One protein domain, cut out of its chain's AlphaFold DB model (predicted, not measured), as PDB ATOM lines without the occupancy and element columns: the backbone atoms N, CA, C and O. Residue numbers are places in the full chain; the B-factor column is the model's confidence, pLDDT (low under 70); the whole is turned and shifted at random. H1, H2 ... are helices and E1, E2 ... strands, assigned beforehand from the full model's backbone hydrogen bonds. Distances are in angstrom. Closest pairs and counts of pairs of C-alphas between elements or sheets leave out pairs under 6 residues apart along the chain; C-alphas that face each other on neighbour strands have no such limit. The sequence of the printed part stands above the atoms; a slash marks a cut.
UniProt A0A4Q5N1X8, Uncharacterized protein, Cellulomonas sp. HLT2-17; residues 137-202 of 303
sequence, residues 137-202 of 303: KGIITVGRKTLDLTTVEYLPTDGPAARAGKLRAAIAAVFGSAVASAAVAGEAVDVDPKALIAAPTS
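This is residues 137 to 202 of the 303 residues of an uncharacterized protein of Cellulomonas sp. HLT2-17 (UniProt A0A4Q5N1X8). One long helix, H1, is the core; a two-stranded hairpin, E1 and E2, packs beside its later part, residues 170 to 175, the short helix H2 folds back beside residues 168 to 172 of H1, and the short helix H3 lies near H2 but apart from H1. Between H2 and H3 a long loop, residues 181 to 192, folds back toward the beginning of H1. The printed part has 66 residues, with two named strands and then three named helices in the order E1, E2, H1, H2, H3; the sheet, order E1 - E2, is antiparallel, and the class is mixed, helices and strands. The whole is compact, with a radius of gyration of the C-alphas of 11.8 A, and elongated in outline, spanning 37 by 23 by 17 A.

E1, residues 139 to 142, and E2, residues 145 to 148, form a hairpin of antiparallel neighbours, their directions 164 degrees apart. N 140 and O 147 are 2.8 A apart, and N 142 and O 145 are 2.9 A apart, both within hydrogen-bond range. H1, residues 160 to 175, has 6 pairs of C-alphas within 8 A of E2; the closest are those of Leu 147 and Val 174, 6.4 A apart. H2, residues 177 to 180, touches H1 at residues 168 to 172 alone, and the closest C-alphas are those of Ala 172 and Ala 180, 5.0 A apart. H3, residues 193 to 198, is close to H2 but not clearly touching it; the closest C-alphas, of Val 179 and Leu 196, are 5.7 A apart. The closest C-alphas of E1 and H3 are those of Val 142 and Leu 196, 7.4 A apart. H1 and H3 are apart, and so are E2 and H3. In H1 and H3 every O i to N i+4 pair is within hydrogen-bond range; H2 is too short for such a pair, and its one O i to N i+3 pair is within range.

E1 runs from C-alpha 139 at (57.441, 155.208, 57.903) to C-alpha 142, 10.0 A, and E2 from residue 145 to residue 148, 10.2 A. H1 begins with C-alpha 160 at (66.193, 163.303, 74.740) and is 22.0 A long to C-alpha 175. H2 measures 5.2 A from residue 177 to residue 180. H3 measures 8.8 A and ends with C-alpha 198 at (76.703, 151.415, 53.048).

The two C-alphas farthest apart are those of Pro 156 and Thr 201, 38.1 A. The printed part has no cut. The links E2 to H1, 11 residues, and H2 to H3, 12 residues, are long; those from E1 to E2 and from H1 to H2 are tight. The mean pLDDT of the printed part is 76.1, and the model's confidence is low, under 70, in residues 180 to 202.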
ATOM      1  N   LYS A 137      56.019 160.812  63.642       87.81
ATOM      2  CA  LYS A 137      55.051 160.062  62.834       87.81
ATOM      3  C   LYS A 137      55.640 159.830  61.455       87.81
ATOM      4  O   LYS A 137      56.166 160.762  60.849       87.81
ATOM      5  N   GLY A 138      55.530 158.609  60.944       91.25
ATOM      6  CA  GLY A 138      55.968 158.282  59.592       91.25
ATOM      7  C   GLY A 138      56.479 156.858  59.459       91.25
ATOM      8  O   GLY A 138      56.480 156.088  60.411       91.25
ATOM      9  N   ILE A 139      56.922 156.526  58.253       91.44
ATOM     10  CA  ILE A 139      57.441 155.208  57.903       91.44
ATOM     11  C   ILE A 139      58.824 155.396  57.272       91.44
ATOM     12  O   ILE A 139      58.970 156.153  56.315       91.44
ATOM     13  N   ILE A 140      59.832 154.690  57.783       86.81
ATOM     14  CA  ILE A 140      61.174 154.603  57.194       86.81
ATOM     15  C   ILE A 140      61.255 153.294  56.412       86.81
ATOM     16  O   ILE A 140      61.032 152.227  56.976       86.81
ATOM     17  N   THR A 141      61.587 153.350  55.124       88.25
ATOM     18  CA  THR A 141      61.766 152.151  54.285       88.25
ATOM     19  C   THR A 141      63.189 152.096  53.746       88.25
ATOM     20  O   THR A 141      63.672 153.072  53.179       88.25
ATOM     21  N   VAL A 142      63.848 150.946  53.911       84.44
ATOM     22  CA  VAL A 142      65.215 150.684  53.437       84.44
ATOM     23  C   VAL A 142      65.245 149.302  52.797       84.44
ATOM     24  O   VAL A 142      65.045 148.282  53.463       84.44
ATOM     25  N   GLY A 143      65.457 149.253  51.482       87.38
ATOM     26  CA  GLY A 143      65.339 148.013  50.717       87.38
ATOM     27  C   GLY A 143      63.937 147.400  50.844       87.38
ATOM     28  O   GLY A 143      62.948 148.035  50.500       87.38
ATOM     29  N   ARG A 144      63.851 146.158  51.345       91.12
ATOM     30  CA  ARG A 144      62.582 145.429  51.579       91.12
ATOM     31  C   ARG A 144      62.091 145.494  53.030       91.12
ATOM     32  O   ARG A 144      61.211 144.723  53.407       91.12
ATOM     33  N   LYS A 145      62.704 146.338  53.861       91.75
ATOM     34  CA  LYS A 145      62.366 146.473  55.277       91.75
ATOM     35  C   LYS A 145      61.746 147.832  55.550       91.75
ATOM     36  O   LYS A 145      62.148 148.833  54.957       91.75
ATOM     37  N   THR A 146      60.820 147.855  56.496       91.75
ATOM     38  CA  THR A 146      60.033 149.036  56.831       91.75
ATOM     39  C   THR A 146      59.921 149.160  58.347       91.75
ATOM     40  O   THR A 146      59.593 148.184  59.018       91.75
ATOM     41  N   LEU A 147      60.207 150.348  58.877       93.25
ATOM     42  CA  LEU A 147      59.992 150.733  60.269       93.25
ATOM     43  C   LEU A 147      58.898 151.797  60.309       93.25
ATOM     44  O   LEU A 147      59.082 152.896  59.792       93.25
ATOM     45  N   ASP A 148      57.773 151.480  60.936       95.06
ATOM     46  CA  ASP A 148      56.747 152.464  61.262       95.06
ATOM     47  C   ASP A 148      57.126 153.159  62.577       95.06
ATOM     48  O   ASP A 148      57.223 152.521  63.626       95.06
ATOM     49  N   LEU A 149      57.368 154.467  62.528       91.75
ATOM     50  CA  LEU A 149      57.804 155.259  63.678       91.75
ATOM     51  C   LEU A 149      56.732 155.359  64.763       91.75
ATOM     52  O   LEU A 149      57.067 155.597  65.919       91.75
ATOM     53  N   THR A 150      55.467 155.094  64.425       93.38
ATOM     54  CA  THR A 150      54.386 155.026  65.416       93.38
ATOM     55  C   THR A 150      54.486 153.807  66.337       93.38
ATOM     56  O   THR A 150      53.859 153.787  67.391       93.38
ATOM     57  N   THR A 151      55.304 152.808  65.986       95.31
ATOM     58  CA  THR A 151      55.555 151.629  66.835       95.31
ATOM     59  C   THR A 151      56.620 151.868  67.911       95.31
ATOM     60  O   THR A 151      56.807 151.023  68.786       95.31
ATOM     61  N   VAL A 152      57.318 153.010  67.875       94.50
ATOM     62  CA  VAL A 152      58.320 153.372  68.884       94.50
ATOM     63  C   VAL A 152      57.628 154.086  70.044       94.50
ATOM     64  O   VAL A 152      57.256 155.251  69.944       94.50
ATOM     65  N   GLU A 153      57.453 153.380  71.160       94.25
ATOM     66  CA  GLU A 153      56.756 153.914  72.333       94.25
ATOM     67  C   GLU A 153      57.647 154.858  73.156       94.25
ATOM     68  O   GLU A 153      58.637 154.442  73.770       94.25
ATOM     69  N   TYR A 154      57.267 156.134  73.232       92.94
ATOM     70  CA  TYR A 154      57.929 157.135  74.068       92.94
ATOM     71  C   TYR A 154      57.129 157.385  75.345       92.94
ATOM     72  O   TYR A 154      55.933 157.654  75.299       92.94
ATOM     73  N   LEU A 155      57.799 157.336  76.495       92.12
ATOM     74  CA  LEU A 155      57.190 157.714  77.763       92.12
ATOM     75  C   LEU A 155      57.280 159.236  77.939       92.12
ATOM     76  O   LEU A 155      58.283 159.842  77.545       92.12
ATOM     77  N   PRO A 156      56.304 159.870  78.611       87.50
ATOM     78  CA  PRO A 156      56.371 161.299  78.922       87.50
ATOM     79  C   PRO A 156      57.622 161.683  79.726       87.50
ATOM     80  O   PRO A 156      58.118 162.799  79.601       87.50
ATOM     81  N   THR A 157      58.150 160.747  80.523       91.44
ATOM     82  CA  THR A 157      59.361 160.908  81.339       91.44
ATOM     83  C   THR A 157      60.662 160.662  80.574       91.44
ATOM     84  O   THR A 157      61.736 160.882  81.131       91.44
ATOM     85  N   ASP A 158      60.607 160.201  79.320       90.38
ATOM     86  CA  ASP A 158      61.815 159.988  78.525       90.38
ATOM     87  C   ASP A 158      62.421 161.339  78.139       90.38
ATOM     88  O   ASP A 158      61.831 162.094  77.358       90.38
ATOM     89  N   GLY A 159      63.622 161.622  78.643       86.81
ATOM     90  CA  GLY A 159      64.455 162.718  78.152       86.81
ATOM     91  C   GLY A 159      65.024 162.437  76.750       86.81
ATOM     92  O   GLY A 159      64.923 161.309  76.256       86.81
ATOM     93  N   PRO A 160      65.673 163.425  76.107       83.25
ATOM     94  CA  PRO A 160      66.193 163.303  74.740       83.25
ATOM     95  C   PRO A 160      67.053 162.051  74.505       83.25
ATOM     96  O   PRO A 160      66.821 161.304  73.554       83.25
ATOM     97  N   ALA A 161      67.971 161.747  75.428       82.88
ATOM     98  CA  ALA A 161      68.843 160.574  75.341       82.88
ATOM     99  C   ALA A 161      68.075 159.238  75.386       82.88
ATOM    100  O   ALA A 161      68.383 158.318  74.625       82.88
ATOM    101  N   ALA A 162      67.046 159.129  76.236       89.50
ATOM    102  CA  ALA A 162      66.219 157.925  76.333       89.50
ATOM    103  C   ALA A 162      65.412 157.702  75.045       89.50
ATOM    104  O   ALA A 162      65.356 156.585  74.527       89.50
ATOM    105  N   ARG A 163      64.861 158.779  74.467       88.25
ATOM    106  CA  ARG A 163      64.134 158.719  73.189       88.25
ATOM    107  C   ARG A 163      65.044 158.332  72.028       88.25
ATOM    108  O   ARG A 163      64.683 157.461  71.238       88.25
ATOM    109  N   ALA A 164      66.239 158.917  71.955       85.06
ATOM    110  CA  ALA A 164      67.242 158.540  70.964       85.06
ATOM    111  C   ALA A 164      67.641 157.058  71.104       85.06
ATOM    112  O   ALA A 164      67.731 156.348  70.104       85.06
ATOM    113  N   GLY A 165      67.802 156.561  72.335       87.75
ATOM    114  CA  GLY A 165      68.070 155.147  72.613       87.75
ATOM    115  C   GLY A 165      66.964 154.211  72.117       87.75
ATOM    116  O   GLY A 165      67.255 153.219  71.448       87.75
ATOM    117  N   LYS A 166      65.695 154.551  72.374       93.25
ATOM    118  CA  LYS A 166      64.536 153.774  71.900       93.25
ATOM    119  C   LYS A 166      64.429 153.746  70.378       93.25
ATOM    120  O   LYS A 166      64.238 152.680  69.798       93.25
ATOM    121  N   LEU A 167      64.622 154.892  69.723       90.44
ATOM    122  CA  LEU A 167      64.618 154.958  68.262       90.44
ATOM    123  C   LEU A 167      65.767 154.137  67.659       90.44
ATOM    124  O   LEU A 167      65.540 153.362  66.733       90.44
ATOM    125  N   ARG A 168      66.982 154.235  68.218       88.25
ATOM    126  CA  ARG A 168      68.122 153.398  67.803       88.25
ATOM    127  C   ARG A 168      67.820 151.914  67.948       88.25
ATOM    128  O   ARG A 168      68.147 151.153  67.044       88.25
ATOM    129  N   ALA A 169      67.203 151.501  69.054       91.25
ATOM    130  CA  ALA A 169      66.839 150.104  69.274       91.25
ATOM    131  C   ALA A 169      65.823 149.614  68.229       91.25
ATOM    132  O   ALA A 169      66.000 148.533  67.674       91.25
ATOM    133  N   ALA A 170      64.818 150.429  67.897       93.31
ATOM    134  CA  ALA A 170      63.844 150.109  66.855       93.31
ATOM    135  C   ALA A 170      64.490 150.013  65.459       93.31
ATOM    136  O   ALA A 170      64.246 149.057  64.721       93.31
ATOM    137  N   ILE A 171      65.379 150.954  65.120       89.94
ATOM    138  CA  ILE A 171      66.160 150.928  63.874       89.94
ATOM    139  C   ILE A 171      67.052 149.682  63.827       89.94
ATOM    140  O   ILE A 171      67.069 148.988  62.812       89.94
ATOM    141  N   ALA A 172      67.752 149.351  64.916       90.62
ATOM    142  CA  ALA A 172      68.602 148.165  64.998       90.62
ATOM    143  C   ALA A 172      67.797 146.867  64.845       90.62
ATOM    144  O   ALA A 172      68.255 145.944  64.174       90.62
ATOM    145  N   ALA A 173      66.599 146.800  65.432       93.12
ATOM    146  CA  ALA A 173      65.728 145.633  65.358       93.12
ATOM    147  C   ALA A 173      65.213 145.384  63.933       93.12
ATOM    148  O   ALA A 173      65.195 144.242  63.473       93.12
ATOM    149  N   VAL A 174      64.832 146.442  63.210       94.12
ATOM    150  CA  VAL A 174      64.348 146.315  61.829       94.12
ATOM    151  C   VAL A 174      65.520 146.150  60.863       94.12
ATOM    152  O   VAL A 174      65.593 145.170  60.120       94.12
ATOM    153  N   PHE A 175      66.467 147.084  60.864       90.38
ATOM    154  CA  PHE A 175      67.486 147.201  59.820       90.38
ATOM    155  C   PHE A 175      68.807 146.488  60.147       90.38
ATOM    156  O   PHE A 175      69.521 146.117  59.219       90.38
ATOM    157  N   GLY A 176      69.089 146.196  61.419       88.94
ATOM    158  CA  GLY A 176      70.336 145.585  61.896       88.94
ATOM    159  C   GLY A 176      71.237 146.572  62.652       88.94
ATOM    160  O   GLY A 176      71.158 147.787  62.466       88.94
ATOM    161  N   SER A 177      72.120 146.057  63.513       78.62
ATOM    162  CA  SER A 177      72.968 146.864  64.412       78.62
ATOM    163  C   SER A 177      73.957 147.786  63.687       78.62
ATOM    164  O   SER A 177      74.212 148.886  64.171       78.62
ATOM    165  N   ALA A 178      74.456 147.384  62.513       70.50
ATOM    166  CA  ALA A 178      75.375 148.184  61.698       70.50
ATOM    167  C   ALA A 178      74.745 149.488  61.166       70.50
ATOM    168  O   ALA A 178      75.441 150.478  60.967       70.50
ATOM    169  N   VAL A 179      73.422 149.505  60.971       71.00
ATOM    170  CA  VAL A 179      72.676 150.684  60.499       71.00
ATOM    171  C   VAL A 179      72.411 151.654  61.656       71.00
ATOM    172  O   VAL A 179      72.457 152.872  61.491       71.00
ATOM    173  N   ALA A 180      72.178 151.124  62.858       64.19
ATOM    174  CA  ALA A 180      71.825 151.918  64.033       64.19
ATOM    175  C   ALA A 180      72.977 152.783  64.572       64.19
ATOM    176  O   ALA A 180      72.721 153.826  65.175       64.19
ATOM    177  N   SER A 181      74.233 152.381  64.355       59.78
ATOM    178  CA  SER A 181      75.410 153.152  64.781       59.78
ATOM    179  C   SER A 181      75.657 154.408  63.947       59.78
ATOM    180  O   SER A 181      76.283 155.338  64.445       59.78
ATOM    181  N   ALA A 182      75.166 154.457  62.707       53.12
ATOM    182  CA  ALA A 182      75.406 155.588  61.816       53.12
ATOM    183  C   ALA A 182      74.383 156.727  61.958       53.12
ATOM    184  O   ALA A 182      74.691 157.867  61.636       53.12
ATOM    185  N   ALA A 183      73.177 156.435  62.451       55.66
ATOM    186  CA  ALA A 183      72.037 157.351  62.371       55.66
ATOM    187  C   ALA A 183      71.956 158.410  63.491       55.66
ATOM    188  O   ALA A 183      70.989 159.165  63.554       55.66
ATOM    189  N   VAL A 184      72.880 158.430  64.458       52.94
ATOM    190  CA  VAL A 184      72.739 159.327  65.614       52.94
ATOM    191  C   VAL A 184      74.103 159.748  66.151       52.94
ATOM    192  O   VAL A 184      74.717 159.032  66.945       52.94
ATOM    193  N   ALA A 185      74.542 160.946  65.789       50.53
ATOM    194  CA  ALA A 185      75.644 161.635  66.446       50.53
ATOM    195  C   ALA A 185      75.069 162.772  67.314       50.53
ATOM    196  O   ALA A 185      74.604 163.782  66.796       50.53
ATOM    197  N   GLY A 186      75.096 162.609  68.642       60.00
ATOM    198  CA  GLY A 186      74.617 163.619  69.600       60.00
ATOM    199  C   GLY A 186      73.116 163.559  69.917       60.00
ATOM    200  O   GLY A 186      72.501 162.494  69.850       60.00
ATOM    201  N   GLU A 187      72.543 164.701  70.319       48.34
ATOM    202  CA  GLU A 187      71.107 164.845  70.631       48.34
ATOM    203  C   GLU A 187      70.221 164.980  69.381       48.34
ATOM    204  O   GLU A 187      68.998 164.871  69.472       48.34
ATOM    205  N   ALA A 188      70.832 165.171  68.209       46.06
ATOM    206  CA  ALA A 188      70.155 165.154  66.923       46.06
ATOM    207  C   ALA A 188      70.250 163.755  66.294       46.06
ATOM    208  O   ALA A 188      71.320 163.149  66.208       46.06
ATOM    209  N   VAL A 189      69.108 163.236  65.848       51.16
ATOM    210  CA  VAL A 189      69.039 162.018  65.038       51.16
ATOM    211  C   VAL A 189      69.184 162.449  63.584       51.16
ATOM    212  O   VAL A 189      68.228 162.946  62.994       51.16
ATOM    213  N   ASP A 190      70.387 162.302  63.034       51.88
ATOM    214  CA  ASP A 190      70.653 162.527  61.615       51.88
ATOM    215  C   ASP A 190      70.721 161.171  60.909       51.88
ATOM    216  O   ASP A 190      71.685 160.415  61.043       51.88
ATOM    217  N   VAL A 191      69.647 160.819  60.201       54.91
ATOM    218  CA  VAL A 191      69.605 159.591  59.408       54.91
ATOM    219  C   VAL A 191      70.280 159.892  58.076       54.91
ATOM    220  O   VAL A 191      69.603 160.275  57.126       54.91
ATOM    221  N   ASP A 192      71.601 159.718  57.992       57.47
ATOM    222  CA  ASP A 192      72.294 159.806  56.705       57.47
ATOM    223  C   ASP A 192      71.851 158.629  55.809       57.47
ATOM    224  O   ASP A 192      72.188 157.467  56.088       57.47
ATOM    225  N   PRO A 193      71.106 158.880  54.714       51.25
ATOM    226  CA  PRO A 193      70.663 157.821  53.818       51.25
ATOM    227  C   PRO A 193      71.839 157.083  53.160       51.25
ATOM    228  O   PRO A 193      71.687 155.917  52.803       51.25
ATOM    229  N   LYS A 194      73.025 157.704  53.030       53.97
ATOM    230  CA  LYS A 194      74.221 157.033  52.494       53.97
ATOM    231  C   LYS A 194      74.774 155.999  53.470       53.97
ATOM    232  O   LYS A 194      75.187 154.926  53.036       53.97
ATOM    233  N   ALA A 195      74.717 156.265  54.773       54.31
ATOM    234  CA  ALA A 195      75.134 155.294  55.778       54.31
ATOM    235  C   ALA A 195      74.159 154.106  55.894       54.31
ATOM    236  O   ALA A 195      74.576 152.984  56.175       54.31
ATOM    237  N   LEU A 196      72.875 154.332  55.586       53.22
ATOM    238  CA  LEU A 196      71.860 153.280  55.436       53.22
ATOM    239  C   LEU A 196      72.115 152.354  54.235       53.22
ATOM    240  O   LEU A 196      71.734 151.187  54.279       53.22
ATOM    241  N   ILE A 197      72.735 152.868  53.170       52.22
ATOM    242  CA  ILE A 197      73.055 152.108  51.950       52.22
ATOM    243  C   ILE A 197      74.424 151.409  52.071       52.22
ATOM    244  O   ILE A 197      74.629 150.360  51.467       52.22
ATOM    245  N   ALA A 198      75.346 151.946  52.879       46.53
ATOM    246  CA  ALA A 198      76.703 151.415  53.048       46.53
ATOM    247  C   ALA A 198      76.829 150.233  54.037       46.53
ATOM    248  O   ALA A 198      77.877 149.591  54.088       46.53
ATOM    249  N   ALA A 199      75.790 149.903  54.811       43.62
ATOM    250  CA  ALA A 199      75.767 148.695  55.642       43.62
ATOM    251  C   ALA A 199      75.003 147.578  54.896       43.62
ATOM    252  O   ALA A 199      73.790 147.721  54.733       43.62
ATOM    253  N   PRO A 200      75.644 146.472  54.439       45.78
ATOM    254  CA  PRO A 200      76.694 145.726  55.145       45.78
ATOM    255  C   PRO A 200      77.898 145.272  54.281       45.78
ATOM    256  O   PRO A 200      77.739 144.605  53.262       45.78
ATOM    257  N   THR A 201      79.118 145.428  54.798       41.16
ATOM    258  CA  THR A 201      80.246 144.530  54.471       41.16
ATOM    259  C   THR A 201      80.812 143.932  55.750       41.16
ATOM    260  O   THR A 201      81.899 144.302  56.180       41.16
ATOM    261  N   SER A 202      80.045 143.045  56.393       45.09
ATOM    262  CA  SER A 202      80.551 141.874  57.131       45.09
ATOM    263  C   SER A 202      79.391 141.035  57.680       45.09
ATOM    264  O   SER A 202      78.581 141.516  58.465       45.09
TER     265      SER A 202